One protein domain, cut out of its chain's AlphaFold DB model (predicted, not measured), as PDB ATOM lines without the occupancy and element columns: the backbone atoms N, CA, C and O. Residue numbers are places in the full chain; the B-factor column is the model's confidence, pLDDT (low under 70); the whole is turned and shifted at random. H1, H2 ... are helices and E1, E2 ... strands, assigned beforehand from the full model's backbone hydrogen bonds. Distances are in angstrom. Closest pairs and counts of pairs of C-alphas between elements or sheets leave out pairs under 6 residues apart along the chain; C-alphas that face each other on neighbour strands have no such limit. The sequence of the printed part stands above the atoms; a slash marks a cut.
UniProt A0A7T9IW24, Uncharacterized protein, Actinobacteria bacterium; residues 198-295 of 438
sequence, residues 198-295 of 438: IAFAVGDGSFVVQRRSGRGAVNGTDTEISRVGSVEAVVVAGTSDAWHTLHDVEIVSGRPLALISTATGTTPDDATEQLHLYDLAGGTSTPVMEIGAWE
ATOM      1  N   ILE A 198     -29.538  -0.578  21.491       96.62
ATOM      2  CA  ILE A 198     -29.036  -1.874  21.044       96.62
ATOM      3  C   ILE A 198     -27.566  -2.078  21.415       96.62
ATOM      4  O   ILE A 198     -26.799  -1.118  21.547       96.62
ATOM      5  N   ALA A 199     -27.197  -3.345  21.596       97.88
ATOM      6  CA  ALA A 199     -25.852  -3.809  21.881       97.88
ATOM      7  C   ALA A 199     -25.601  -5.160  21.193       97.88
ATOM      8  O   ALA A 199     -26.500  -5.998  21.138       97.88
ATOM      9  N   PHE A 200     -24.373  -5.368  20.727       98.19
ATOM     10  CA  PHE A 200     -23.886  -6.642  20.200       98.19
ATOM     11  C   PHE A 200     -22.544  -6.981  20.834       98.19
ATOM     12  O   PHE A 200     -21.678  -6.101  20.940       98.19
ATOM     13  N   ALA A 201     -22.354  -8.233  21.241       97.12
ATOM     14  CA  ALA A 201     -21.045  -8.721  21.647       97.12
ATOM     15  C   ALA A 201     -20.098  -8.800  20.439       97.12
ATOM     16  O   ALA A 201     -20.500  -9.125  19.330       97.12
ATOM     17  N   VAL A 202     -18.812  -8.508  20.658       95.75
ATOM     18  CA  VAL A 202     -17.770  -8.620  19.610       95.75
ATOM     19  C   VAL A 202     -16.958  -9.922  19.740       95.75
ATOM     20  O   VAL A 202     -16.129 -10.239  18.893       95.75
ATOM     21  N   GLY A 203     -17.145 -10.667  20.834       91.62
ATOM     22  CA  GLY A 203     -16.403 -11.896  21.145       91.62
ATOM     23  C   GLY A 203     -15.088 -11.694  21.916       91.62
ATOM     24  O   GLY A 203     -14.530 -12.656  22.440       91.62
ATOM     25  N   ASP A 204     -14.606 -10.457  22.071       93.06
ATOM     26  CA  ASP A 204     -13.408 -10.125  22.866       93.06
ATOM     27  C   ASP A 204     -13.723  -9.523  24.249       93.06
ATOM     28  O   ASP A 204     -12.857  -8.942  24.907       93.06
ATOM     29  N   GLY A 205     -14.973  -9.663  24.700       93.12
ATOM     30  CA  GLY A 205     -15.476  -9.090  25.952       93.12
ATOM     31  C   GLY A 205     -15.856  -7.609  25.861       93.12
ATOM     32  O   GLY A 205     -16.198  -7.007  26.879       93.12
ATOM     33  N   SER A 206     -15.792  -7.016  24.666       96.62
ATOM     34  CA  SER A 206     -16.375  -5.706  24.373       96.62
ATOM     35  C   SER A 206     -17.696  -5.832  23.613       96.62
ATOM     36  O   SER A 206     -18.042  -6.899  23.097       96.62
ATOM     37  N   PHE A 207     -18.409  -4.712  23.528       97.81
ATOM     38  CA  PHE A 207     -19.702  -4.597  22.871       97.81
ATOM     39  C   PHE A 207     -19.700  -3.396  21.931       97.81
ATOM     40  O   PHE A 207     -19.157  -2.347  22.282       97.81
ATOM     41  N   VAL A 208     -20.334  -3.515  20.769       98.12
ATOM     42  CA  VAL A 208     -20.715  -2.346  19.966       98.12
ATOM     43  C   VAL A 208     -22.134  -1.972  20.344       98.12
ATOM     44  O   VAL A 208     -23.022  -2.819  20.385       98.12
ATOM     45  N   VAL A 209     -22.335  -0.702  20.660       97.62
ATOM     46  CA  VAL A 209     -23.578  -0.182  21.209       97.62
ATOM     47  C   VAL A 209     -24.024   1.051  20.451       97.62
ATOM     48  O   VAL A 209     -23.212   1.839  19.962       97.62
ATOM     49  N   GLN A 210     -25.335   1.251  20.424       96.12
ATOM     50  CA  GLN A 210     -25.941   2.470  19.917       96.12
ATOM     51  C   GLN A 210     -26.965   2.982  20.929       96.12
ATOM     52  O   GLN A 210     -27.835   2.243  21.396       96.12
ATOM     53  N   ARG A 211     -26.842   4.258  21.318       92.62
ATOM     54  CA  ARG A 211     -27.737   4.864  22.321       92.62
ATOM     55  C   ARG A 211     -29.132   5.116  21.771       92.62
ATOM     56  O   ARG A 211     -30.103   4.938  22.502       92.62
ATOM     57  N   ARG A 212     -29.197   5.557  20.516       87.94
ATOM     58  CA  ARG A 212     -30.419   5.735  19.735       87.94
ATOM     59  C   ARG A 212     -30.137   5.440  18.270       87.94
ATOM     60  O   ARG A 212     -29.144   5.932  17.745       87.94
ATOM     61  N   SER A 213     -30.994   4.670  17.620       82.94
ATOM     62  CA  SER A 213     -30.930   4.447  16.177       82.94
ATOM     63  C   SER A 213     -31.498   5.637  15.402       82.94
ATOM     64  O   SER A 213     -32.224   6.472  15.957       82.94
ATOM     65  N   GLY A 214     -31.212   5.701  14.097       71.12
ATOM     66  CA  GLY A 214     -31.763   6.719  13.200       71.12
ATOM     67  C   GLY A 214     -33.293   6.829  13.242       71.12
ATOM     68  O   GLY A 214     -33.822   7.929  13.115       71.12
ATOM     69  N   ARG A 215     -34.011   5.730  13.524       66.06
ATOM     70  CA  ARG A 215     -35.483   5.723  13.633       66.06
ATOM     71  C   ARG A 215     -36.018   6.446  14.875       66.06
ATOM     72  O   ARG A 215     -37.136   6.953  14.842       66.06
ATOM     73  N   GLY A 216     -35.257   6.473  15.970       68.69
ATOM     74  CA  GLY A 216     -35.684   7.033  17.263       68.69
ATOM     75  C   GLY A 216     -34.939   8.300  17.696       68.69
ATOM     76  O   GLY A 216     -35.267   8.902  18.726       68.69
ATOM     77  N   ALA A 217     -33.912   8.698  16.952       79.00
ATOM     78  CA  ALA A 217     -33.078   9.844  17.270       79.00
ATOM     79  C   ALA A 217     -33.799  11.184  17.001       79.00
ATOM     80  O   ALA A 217     -34.697  11.290  16.170       79.00
ATOM     81  N   VAL A 218     -33.403  12.241  17.720       80.44
ATOM     82  CA  VAL A 218     -33.962  13.598  17.518       80.44
ATOM     83  C   VAL A 218     -33.123  14.407  16.527       80.44
ATOM     84  O   VAL A 218     -33.612  15.351  15.909       80.44
ATOM     85  N   ASN A 219     -31.850  14.054  16.394       85.31
ATOM     86  CA  ASN A 219     -30.898  14.613  15.445       85.31
ATOM     87  C   ASN A 219     -29.858  13.528  15.112       85.31
ATOM     88  O   ASN A 219     -29.681  12.592  15.892       85.31
ATOM     89  N   GLY A 220     -29.128  13.680  14.008       82.81
ATOM     90  CA  GLY A 220     -28.114  12.699  13.622       82.81
ATOM     91  C   GLY A 220     -26.972  12.531  14.641       82.81
ATOM     92  O   GLY A 220     -26.424  11.439  14.777       82.81
ATOM     93  N   THR A 221     -26.672  13.542  15.469       88.38
ATOM     94  CA  THR A 221     -25.645  13.415  16.523       88.38
ATOM     95  C   THR A 221     -26.043  12.455  17.650       88.38
ATOM     96  O   THR A 221     -25.169  11.937  18.338       88.38
ATOM     97  N   ASP A 222     -27.337  12.151  17.804       89.06
ATOM     98  CA  ASP A 222     -27.830  11.133  18.741       89.06
ATOM     99  C   ASP A 222     -27.563   9.697  18.239       89.06
ATOM    100  O   ASP A 222     -27.727   8.752  19.013       89.06
ATOM    101  N   THR A 223     -27.159   9.526  16.972       94.88
ATOM    102  CA  THR A 223     -26.985   8.213  16.321       94.88
ATOM    103  C   THR A 223     -25.572   7.638  16.411       94.88
ATOM    104  O   THR A 223     -25.267   6.656  15.736       94.88
ATOM    105  N   GLU A 224     -24.714   8.215  17.257       95.75
ATOM    106  CA  GLU A 224     -23.348   7.730  17.488       95.75
ATOM    107  C   GLU A 224     -23.319   6.230  17.826       95.75
ATOM    108  O   GLU A 224     -24.070   5.743  18.681       95.75
ATOM    109  N   ILE A 225     -22.404   5.519  17.167       97.44
ATOM    110  CA  ILE A 225     -22.109   4.111  17.420       97.44
ATOM    111  C   ILE A 225     -20.757   4.045  18.115       97.44
ATOM    112  O   ILE A 225     -19.747   4.534  17.601       97.44
ATOM    113  N   SER A 226     -20.741   3.407  19.278       97.19
ATOM    114  CA  SER A 226     -19.575   3.340  20.149       97.19
ATOM    115  C   SER A 226     -19.273   1.901  20.526       97.19
ATOM    116  O   SER A 226     -20.144   1.036  20.539       97.19
ATOM    117  N   ARG A 227     -18.013   1.633  20.838       96.44
ATOM    118  CA  ARG A 227     -17.549   0.371  21.393       96.44
ATOM    119  C   ARG A 227     -17.314   0.561  22.880       96.44
ATOM    120  O   ARG A 227     -16.607   1.486  23.269       96.44
ATOM    121  N   VAL A 228     -17.897  -0.301  23.703       95.25
ATOM    122  CA  VAL A 228     -17.781  -0.278  25.165       95.25
ATOM    123  C   VAL A 228     -17.135  -1.563  25.671       95.25
ATOM    124  O   VAL A 228     -17.297  -2.634  25.098       95.25
ATOM    125  N   GLY A 229     -16.363  -1.450  26.745       90.38
ATOM    126  CA  GLY A 229     -15.557  -2.528  27.310       90.38
ATOM    127  C   GLY A 229     -14.630  -1.942  28.366       90.38
ATOM    128  O   GLY A 229     -15.063  -1.142  29.195       90.38
ATOM    129  N   SER A 230     -13.332  -2.247  28.308       80.00
ATOM    130  CA  SER A 230     -12.352  -1.590  29.189       80.00
ATOM    131  C   SER A 230     -12.187  -0.092  28.907       80.00
ATOM    132  O   SER A 230     -11.805   0.662  29.800       80.00
ATOM    133  N   VAL A 231     -12.433   0.334  27.664       85.19
ATOM    134  CA  VAL A 231     -12.372   1.729  27.215       85.19
ATOM    135  C   VAL A 231     -13.532   1.964  26.251       85.19
ATOM    136  O   VAL A 231     -13.761   1.138  25.371       85.19
ATOM    137  N   GLU A 232     -14.255   3.071  26.425       89.19
ATOM    138  CA  GLU A 232     -15.261   3.525  25.459       89.19
ATOM    139  C   GLU A 232     -14.561   4.243  24.297       89.19
ATOM    140  O   GLU A 232     -13.731   5.130  24.518       89.19
ATOM    141  N   ALA A 233     -14.874   3.844  23.067       92.56
ATOM    142  CA  ALA A 233     -14.327   4.437  21.853       92.56
ATOM    143  C   ALA A 233     -15.427   4.625  20.808       92.56
ATOM    144  O   ALA A 233     -16.202   3.707  20.549       92.56
ATOM    145  N   VAL A 234     -15.467   5.800  20.184       93.00
ATOM    146  CA  VAL A 234     -16.402   6.074  19.087       93.00
ATOM    147  C   VAL A 234     -15.980   5.270  17.856       93.00
ATOM    148  O   VAL A 234     -14.829   5.359  17.428       93.00
ATOM    149  N   VAL A 235     -16.911   4.493  17.300       93.44
ATOM    150  CA  VAL A 235     -16.729   3.721  16.059       93.44
ATOM    151  C   VAL A 235     -17.192   4.559  14.871       93.44
ATOM    152  O   VAL A 235     -16.447   4.769  13.916       93.44
ATOM    153  N   VAL A 236     -18.411   5.097  14.968       93.81
ATOM    154  CA  VAL A 236     -18.990   6.023  13.993       93.81
ATOM    155  C   VAL A 236     -19.540   7.223  14.747       93.81
ATOM    156  O   VAL A 236     -20.451   7.093  15.566       93.81
ATOM    157  N   ALA A 237     -18.964   8.393  14.483       93.25
ATOM    158  CA  ALA A 237     -19.412   9.643  15.079       93.25
ATOM    159  C   ALA A 237     -20.736  10.081  14.448       93.25
ATOM    160  O   ALA A 237     -20.845  10.111  13.225       93.25
ATOM    161  N   GLY A 238     -21.713  10.471  15.268       89.50
ATOM    162  CA  GLY A 238     -22.940  11.078  14.759       89.50
ATOM    163  C   GLY A 238     -22.679  12.478  14.193       89.50
ATOM    164  O   GLY A 238     -21.921  13.261  14.774       89.50
ATOM    165  N   THR A 239     -23.332  12.821  13.085       91.44
ATOM    166  CA  THR A 239     -23.248  14.150  12.457       91.44
ATOM    167  C   THR A 239     -24.627  14.803  12.378       91.44
ATOM    168  O   THR A 239     -25.640  14.186  12.677       91.44
ATOM    169  N   SER A 240     -24.714  16.090  12.040       90.12
ATOM    170  CA  SER A 240     -26.019  16.765  11.933       90.12
ATOM    171  C   SER A 240     -26.797  16.411  10.662       90.12
ATOM    172  O   SER A 240     -27.991  16.687  10.591       90.12
ATOM    173  N   ASP A 241     -26.111  15.873   9.658       91.31
ATOM    174  CA  ASP A 241     -26.584  15.619   8.296       91.31
ATOM    175  C   ASP A 241     -26.719  14.127   7.961       91.31
ATOM    176  O   ASP A 241     -27.205  13.794   6.880       91.31
ATOM    177  N   ALA A 242     -26.331  13.241   8.882       93.06
ATOM    178  CA  ALA A 242     -26.396  11.803   8.697       93.06
ATOM    179  C   ALA A 242     -26.990  11.100   9.921       93.06
ATOM    180  O   ALA A 242     -26.728  11.471  11.067       93.06
ATOM    181  N   TRP A 243     -27.778  10.064   9.662       94.88
ATOM    182  CA  TRP A 243     -28.424   9.239  10.672       94.88
ATOM    183  C   TRP A 243     -27.929   7.812  10.526       94.88
ATOM    184  O   TRP A 243     -28.206   7.150   9.527       94.88
ATOM    185  N   HIS A 244     -27.182   7.344  11.519       95.94
ATOM    186  CA  HIS A 244     -26.631   6.000  11.502       95.94
ATOM    187  C   HIS A 244     -27.587   5.010  12.169       95.94
ATOM    188  O   HIS A 244     -28.210   5.301  13.193       95.94
ATOM    189  N   THR A 245     -27.658   3.801  11.631       96.69
ATOM    190  CA  THR A 245     -28.332   2.671  12.273       96.69
ATOM    191  C   THR A 245     -27.351   1.516  12.333       96.69
ATOM    192  O   THR A 245     -26.901   1.027  11.298       96.69
ATOM    193  N   LEU A 246     -26.991   1.097  13.547       97.62
ATOM    194  CA  LEU A 246     -26.262  -0.149  13.756       97.62
ATOM    195  C   LEU A 246     -27.246  -1.283  13.526       97.62
ATOM    196  O   LEU A 246     -28.211  -1.356  14.275       97.62
ATOM    197  N   HIS A 247     -27.019  -2.128  12.525       97.69
ATOM    198  CA  HIS A 247     -27.886  -3.256  12.188       97.69
ATOM    199  C   HIS A 247     -27.458  -4.533  12.890       97.69
ATOM    200  O   HIS A 247     -28.286  -5.106  13.587       97.69
ATOM    201  N   ASP A 248     -26.185  -4.911  12.760       97.94
ATOM    202  CA  ASP A 248     -25.645  -6.163  13.296       97.94
ATOM    203  C   ASP A 248     -24.134  -6.076  13.559       97.94
ATOM    204  O   ASP A 248     -23.465  -5.161  13.062       97.94
ATOM    205  N   VAL A 249     -23.591  -7.041  14.303       97.62
ATOM    206  CA  VAL A 249     -22.148  -7.284  14.435       97.62
ATOM    207  C   VAL A 249     -21.875  -8.777  14.364       97.62
ATOM    208  O   VAL A 249     -22.412  -9.533  15.160       97.62
ATOM    209  N   GLU A 250     -20.982  -9.178  13.462       96.06
ATOM    210  CA  GLU A 250     -20.653 -10.588  13.238       96.06
ATOM    211  C   GLU A 250     -19.149 -10.775  12.992       96.06
ATOM    212  O   GLU A 250     -18.450  -9.875  12.504       96.06
ATOM    213  N   ILE A 251     -18.630 -11.962  13.311       94.19
ATOM    214  CA  ILE A 251     -17.258 -12.358  12.991       94.19
ATOM    215  C   ILE A 251     -17.240 -13.045  11.623       94.19
ATOM    216  O   ILE A 251     -17.347 -14.263  11.503       94.19
ATOM    217  N   VAL A 252     -16.989 -12.271  10.569       90.31
ATOM    218  CA  VAL A 252     -16.894 -12.797   9.201       90.31
ATOM    219  C   VAL A 252     -15.436 -13.081   8.861       90.31
ATOM    220  O   VAL A 252     -14.585 -12.188   8.879       90.31
ATOM    221  N   SER A 253     -15.113 -14.343   8.560       88.75
ATOM    222  CA  SER A 253     -13.736 -14.773   8.252       88.75
ATOM    223  C   SER A 253     -12.704 -14.346   9.317       88.75
ATOM    224  O   SER A 253     -11.572 -13.967   9.005       88.75
ATOM    225  N   GLY A 254     -13.097 -14.382  10.597       91.19
ATOM    226  CA  GLY A 254     -12.248 -13.999  11.731       91.19
ATOM    227  C   GLY A 254     -12.074 -12.489  11.935       91.19
ATOM    228  O   GLY A 254     -11.283 -12.086  12.788       91.19
ATOM    229  N   ARG A 255     -12.784 -11.649  11.171       92.69
ATOM    230  CA  ARG A 255     -12.794 -10.191  11.335       92.69
ATOM    231  C   ARG A 255     -14.117  -9.751  11.964       92.69
ATOM    232  O   ARG A 255     -15.161 -10.110  11.430       92.69
ATOM    233  N   PRO A 256     -14.092  -8.962  13.049       95.56
ATOM    234  CA  PRO A 256     -15.308  -8.394  13.613       95.56
ATOM    235  C   PRO A 256     -15.805  -7.260  12.710       95.56
ATOM    236  O   PRO A 256     -15.140  -6.227  12.575       95.56
ATOM    237  N   LEU A 257     -16.955  -7.459  12.075       96.56
ATOM    238  CA  LEU A 257     -17.584  -6.485  11.190       96.56
ATOM    239  C   LEU A 257     -18.879  -5.977  11.818       96.56
ATOM    240  O   LEU A 257     -19.671  -6.767  12.317       96.56
ATOM    241  N   ALA A 258     -19.107  -4.667  11.757       97.88
ATOM    242  CA  ALA A 258     -20.405  -4.072  12.046       97.88
ATOM    243  C   ALA A 258     -21.127  -3.732  10.741       97.88
ATOM    244  O   ALA A 258     -20.548  -3.107   9.848       97.88
ATOM    245  N   LEU A 259     -22.397  -4.111  10.651       98.25
ATOM    246  CA  LEU A 259     -23.291  -3.723   9.570       98.25
ATOM    247  C   LEU A 259     -23.994  -2.420   9.961       98.25
ATOM    248  O   LEU A 259     -24.689  -2.367  10.976       98.25
ATOM    249  N   ILE A 260     -23.788  -1.352   9.192       98.00
ATOM    250  CA  ILE A 260     -24.266  -0.005   9.535       98.00
ATOM    251  C   ILE A 260     -24.897   0.631   8.303       98.00
ATOM    252  O   ILE A 260     -24.271   0.665   7.245       98.00
ATOM    253  N   SER A 261     -26.100   1.185   8.436       97.50
ATOM    254  CA  SER A 261     -26.669   2.060   7.410       97.50
ATOM    255  C   SER A 261     -26.513   3.527   7.792       97.50
ATOM    256  O   SER A 261     -26.461   3.876   8.973       97.50
ATOM    257  N   THR A 262     -26.382   4.384   6.784       96.50
ATOM    258  CA  THR A 262     -26.280   5.833   6.946       96.50
ATOM    259  C   THR A 262     -27.294   6.504   6.037       96.50
ATOM    260  O   THR A 262     -27.130   6.495   4.818       96.50
ATOM    261  N   ALA A 263     -28.327   7.091   6.637       95.25
ATOM    262  CA  ALA A 263     -29.317   7.890   5.931       95.25
ATOM    263  C   ALA A 263     -28.890   9.362   5.892       95.25
ATOM    264  O   ALA A 263     -28.498   9.930   6.913       95.25
ATOM    265  N   THR A 264     -28.976   9.981   4.720       95.06
ATOM    266  CA  THR A 264     -28.685  11.403   4.479       95.06
ATOM    267  C   THR A 264     -29.793  12.028   3.636       95.06
ATOM    268  O   THR A 264     -30.646  11.311   3.118       95.06
ATOM    269  N   GLY A 265     -29.784  13.356   3.509       92.94
ATOM    270  CA  GLY A 265     -30.838  14.100   2.818       92.94
ATOM    271  C   GLY A 265     -32.064  14.344   3.699       92.94
ATOM    272  O   GLY A 265     -32.216  13.780   4.783       92.94
ATOM    273  N   THR A 266     -32.918  15.272   3.273       88.62
ATOM    274  CA  THR A 266     -34.115  15.685   4.038       88.62
ATOM    275  C   THR A 266     -35.337  15.926   3.160       88.62
ATOM    276  O   THR A 266     -36.372  16.383   3.646       88.62
ATOM    277  N   THR A 267     -35.220  15.650   1.866       92.38
ATOM    278  CA  THR A 267     -36.249  15.853   0.856       92.38
ATOM    279  C   THR A 267     -36.400  14.593   0.004       92.38
ATOM    280  O   THR A 267     -35.477  13.782  -0.056       92.38
ATOM    281  N   PRO A 268     -37.527  14.438  -0.707       93.00
ATOM    282  CA  PRO A 268     -37.705  13.336  -1.649       93.00
ATOM    283  C   PRO A 268     -36.598  13.211  -2.705       93.00
ATOM    284  O   PRO A 268     -36.301  12.105  -3.140       93.00
ATOM    285  N   ASP A 269     -35.979  14.330  -3.096       94.56
ATOM    286  CA  ASP A 269     -35.004  14.377  -4.190       94.56
ATOM    287  C   ASP A 269     -33.561  14.077  -3.744       94.56
ATOM    288  O   ASP A 269     -32.712  13.789  -4.588       94.56
ATOM    289  N   ASP A 270     -33.258  14.191  -2.445       94.44
ATOM    290  CA  ASP A 270     -31.895  14.043  -1.910       94.44
ATOM    291  C   ASP A 270     -31.751  12.972  -0.819       94.44
ATOM    292  O   ASP A 270     -30.628  12.695  -0.396       94.44
ATOM    293  N   ALA A 271     -32.853  12.368  -0.365       95.62
ATOM    294  CA  ALA A 271     -32.817  11.323   0.646       95.62
ATOM    295  C   ALA A 271     -32.241  10.015   0.086       95.62
ATOM    296  O   ALA A 271     -32.749   9.471  -0.893       95.62
ATOM    297  N   THR A 272     -31.217   9.485   0.749       96.62
ATOM    298  CA  THR A 272     -30.581   8.200   0.418       96.62
ATOM    299  C   THR A 272     -30.119   7.507   1.694       96.62
ATOM    300  O   THR A 272     -29.680   8.166   2.641       96.62
ATOM    301  N   GLU A 273     -30.209   6.181   1.725       96.69
ATOM    302  CA  GLU A 273     -29.687   5.333   2.789       96.69
ATOM    303  C   GLU A 273     -28.670   4.339   2.222       96.69
ATOM    304  O   GLU A 273     -29.006   3.414   1.482       96.69
ATOM    305  N   GLN A 274     -27.406   4.513   2.606       97.75
ATOM    306  CA  GLN A 274     -26.301   3.671   2.161       97.75
ATOM    307  C   GLN A 274     -25.942   2.642   3.238       97.75
ATOM    308  O   GLN A 274     -25.717   2.994   4.396       97.75
ATOM    309  N   LEU A 275     -25.833   1.371   2.850       98.06
ATOM    310  CA  LEU A 275     -25.357   0.287   3.706       98.06
ATOM    311  C   LEU A 275     -23.833   0.149   3.626       98.06
ATOM    312  O   LEU A 275     -23.245   0.223   2.539       98.06
ATOM    313  N   HIS A 276     -23.205  -0.092   4.775       97.94
ATOM    314  CA  HIS A 276     -21.763  -0.228   4.942       97.94
ATOM    315  C   HIS A 276     -21.399  -1.430   5.819       97.94
ATOM    316  O   HIS A 276     -22.058  -1.705   6.822       97.94
ATOM    317  N   LEU A 277     -20.276  -2.068   5.492       97.31
ATOM    318  CA  LEU A 277     -19.544  -2.956   6.391       97.31
ATOM    319  C   LEU A 277     -18.383  -2.188   7.017       97.31
ATOM    320  O   LEU A 277     -17.519  -1.661   6.311       97.31
ATOM    321  N   TYR A 278     -18.353  -2.138   8.343       97.75
ATOM    322  CA  TYR A 278     -17.318  -1.461   9.109       97.75
ATOM    323  C   TYR A 278     -16.423  -2.485   9.811       97.75
ATOM    324  O   TYR A 278     -16.879  -3.232  10.672       97.75
ATOM    325  N   ASP A 279     -15.134  -2.506   9.474       96.38
ATOM    326  CA  ASP A 279     -14.145  -3.334  10.169       96.38
ATOM    327  C   ASP A 279     -13.820  -2.728  11.539       96.38
ATOM    328  O   ASP A 279     -13.162  -1.690  11.632       96.38
ATOM    329  N   LEU A 280     -14.248  -3.399  12.608       95.88
ATOM    330  CA  LEU A 280     -14.069  -2.938  13.987       95.88
ATOM    331  C   LEU A 280     -12.619  -3.031  14.483       95.88
ATOM    332  O   LEU A 280     -12.286  -2.426  15.505       95.88
ATOM    333  N   ALA A 281     -11.757  -3.787  13.800       92.94
ATOM    334  CA  ALA A 281     -10.329  -3.857  14.095       92.94
ATOM    335  C   ALA A 281      -9.535  -2.798  13.314       92.94
ATOM    336  O   ALA A 281      -8.615  -2.187  13.858       92.94
ATOM    337  N   GLY A 282      -9.880  -2.594  12.040       89.62
ATOM    338  CA  GLY A 282      -9.167  -1.692  11.129       89.62
ATOM    339  C   GLY A 282      -9.694  -0.256  11.077       89.62
ATOM    340  O   GLY A 282      -8.978   0.632  10.616       89.62
ATOM    341  N   GLY A 283     -10.932  -0.015  11.513       93.12
ATOM    342  CA  GLY A 283     -11.604   1.281  11.384       93.12
ATOM    343  C   GLY A 283     -11.989   1.640   9.943       93.12
ATOM    344  O   GLY A 283     -12.211   2.809   9.629       93.12
ATOM    345  N   THR A 284     -12.012   0.662   9.033       95.38
ATOM    346  CA  THR A 284     -12.300   0.882   7.611       95.38
ATOM    347  C   THR A 284     -13.761   0.594   7.299       95.38
ATOM    348  O   THR A 284     -14.243  -0.495   7.604       95.38
ATOM    349  N   SER A 285     -14.429   1.530   6.623       96.50
ATOM    350  CA  SER A 285     -15.793   1.362   6.112       96.50
ATOM    351  C   SER A 285     -15.777   1.016   4.622       96.50
ATOM    352  O   SER A 285     -15.067   1.658   3.846       96.50
ATOM    353  N   THR A 286     -16.565   0.016   4.229       96.62
ATOM    354  CA  THR A 286     -16.750  -0.407   2.836       96.62
ATOM    355  C   THR A 286     -18.230  -0.285   2.471       96.62
ATOM    356  O   THR A 286     -19.053  -0.900   3.150       96.62
ATOM    357  N   PRO A 287     -18.606   0.501   1.445       96.81
ATOM    358  CA  PRO A 287     -19.994   0.562   0.997       96.81
ATOM    359  C   PRO A 287     -20.412  -0.776   0.374       96.81
ATOM    360  O   PRO A 287     -19.646  -1.366  -0.386       96.81
ATOM    361  N   VAL A 288     -21.627  -1.224   0.688       96.62
ATOM    362  CA  VAL A 288     -22.239  -2.433   0.116       96.62
ATOM    363  C   VAL A 288     -23.194  -2.036  -1.008       96.62
ATOM    364  O   VAL A 288     -22.921  -2.301  -2.174       96.62
ATOM    365  N   MET A 289     -24.289  -1.348  -0.669       96.88
ATOM    366  CA  MET A 289     -25.307  -0.883  -1.618       96.88
ATOM    367  C   MET A 289     -26.201   0.200  -1.003       96.88
ATOM    368  O   MET A 289     -26.227   0.363   0.218       96.88
ATOM    369  N   GLU A 290     -26.933   0.924  -1.843       97.25
ATOM    370  CA  GLU A 290     -28.062   1.748  -1.403       97.25
ATOM    371  C   GLU A 290     -29.240   0.834  -1.037       97.25
ATOM    372  O   GLU A 290     -29.533  -0.118  -1.763       97.25
ATOM    373  N   ILE A 291     -29.879   1.089   0.104       96.56
ATOM    374  CA  ILE A 291     -30.939   0.244   0.682       96.56
ATOM    375  C   ILE A 291     -32.228   1.012   0.995       96.56
ATOM    376  O   ILE A 291     -33.181   0.426   1.507       96.56
ATOM    377  N   GLY A 292     -32.268   2.313   0.720       93.56
ATOM    378  CA  GLY A 292     -33.398   3.156   1.086       93.56
ATOM    379  C   GLY A 292     -33.264   4.589   0.595       93.56
ATOM    380  O   GLY A 292     -32.214   5.001   0.103       93.56
ATOM    381  N   ALA A 293     -34.354   5.334   0.745       91.62
ATOM    382  CA  ALA A 293     -34.511   6.730   0.359       91.62
ATOM    383  C   ALA A 293     -35.641   7.373   1.196       91.62
ATOM    384  O   ALA A 293     -35.905   6.966   2.322       91.62
ATOM    385  N   TRP A 294     -36.318   8.399   0.674       90.19
ATOM    386  CA  TRP A 294     -37.347   9.166   1.395       90.19
ATOM    387  C   TRP A 294     -38.515   8.329   1.956       90.19
ATOM    388  O   TRP A 294     -38.953   8.551   3.083       90.19
ATOM    389  N   GLU A 295     -39.015   7.372   1.174       91.00
ATOM    390  CA  GLU A 295     -40.186   6.529   1.496       91.00
ATOM    391  C   GLU A 295     -39.883   5.033   1.367       91.00
ATOM    392  O   GLU A 295     -40.783   4.189   1.367       91.00
TER     393      GLU A 295
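AT A GLANCE: This is residues 198 to 295 of the 438 residues of an uncharacterized protein of Actinobacteria bacterium (UniProt A0A7T9IW24). Two four-stranded antiparallel sheets make a sandwich, two sheets face to face: a small one of short strands, E1-E2-E3-E4, over part of a larger, strongly twisted one, E5-E6-E7-E8, closest at its edge strand E5. Short helix H1 sits beside the beginning of E5. The 98 printed residues, mostly strand in class, run E1 E2 H1 E3 E4 E5 E6 E7 E8. The whole is compact, radius of gyration of the C-alphas 13.4 A, yet elongated, spanning 42 by 27 by 18 A.

IN THESE COORDINATES: Find C-alpha 198 at (-29.036, -1.874, 21.044), where E1, residues 198 to 201, begins. Then come E2, 207 to 210; H1, 220 to 223; E3, 225 to 228; and E4, 233 to 236. E5, 242 to 252, spans 26.4 A and bends by 56 degrees at residue 248. E6, 255 to 264, spans 27.7 A; E7, 272 to 279, 22.3 A. E8, 285 to 293, spans 20.3 A, bends by 69 degrees at residue 288 and ends at C-alpha 293, (-34.511, 6.730, 0.359).

HOW THE PARTS SIT: Look for N 200 and O 208, 2.9 A, in hairpin E1-E2; N 209 and O 226, 2.8 A, in the antiparallel neighbours E2 and E3; and N 227 and O 233, 2.8 A, in hairpin E3-E4. These are within hydrogen-bond range. Between the sheets, the closest C-alphas of E1 and E5 are Phe 200 and Val 249, 6.1 A; E1 and E8 are apart. E5 to E8 form a meander, each strand the antiparallel neighbour of the one before, with N 245 and O 261, 2.9 A, N 260 and O 276, 3.0 A, and N 275 and O 289, 2.8 A, within hydrogen-bond range. H1 stands at this sheet's level, height over the sheet 1.1 A; its closest C-alphas with E5 are Gly 220 and Trp 243, 4.6 A. H1 is too short for an O i to N i+4 pair; its one O i to N i+3 pair is within range.

THE WHOLE: The farthest C-alphas, Ser 230 and Asp 269, are 43.4 A apart. The printed part has no cut and no long link. Mean pLDDT of the printed part is 93.0; residues 215 to 216 are under 70.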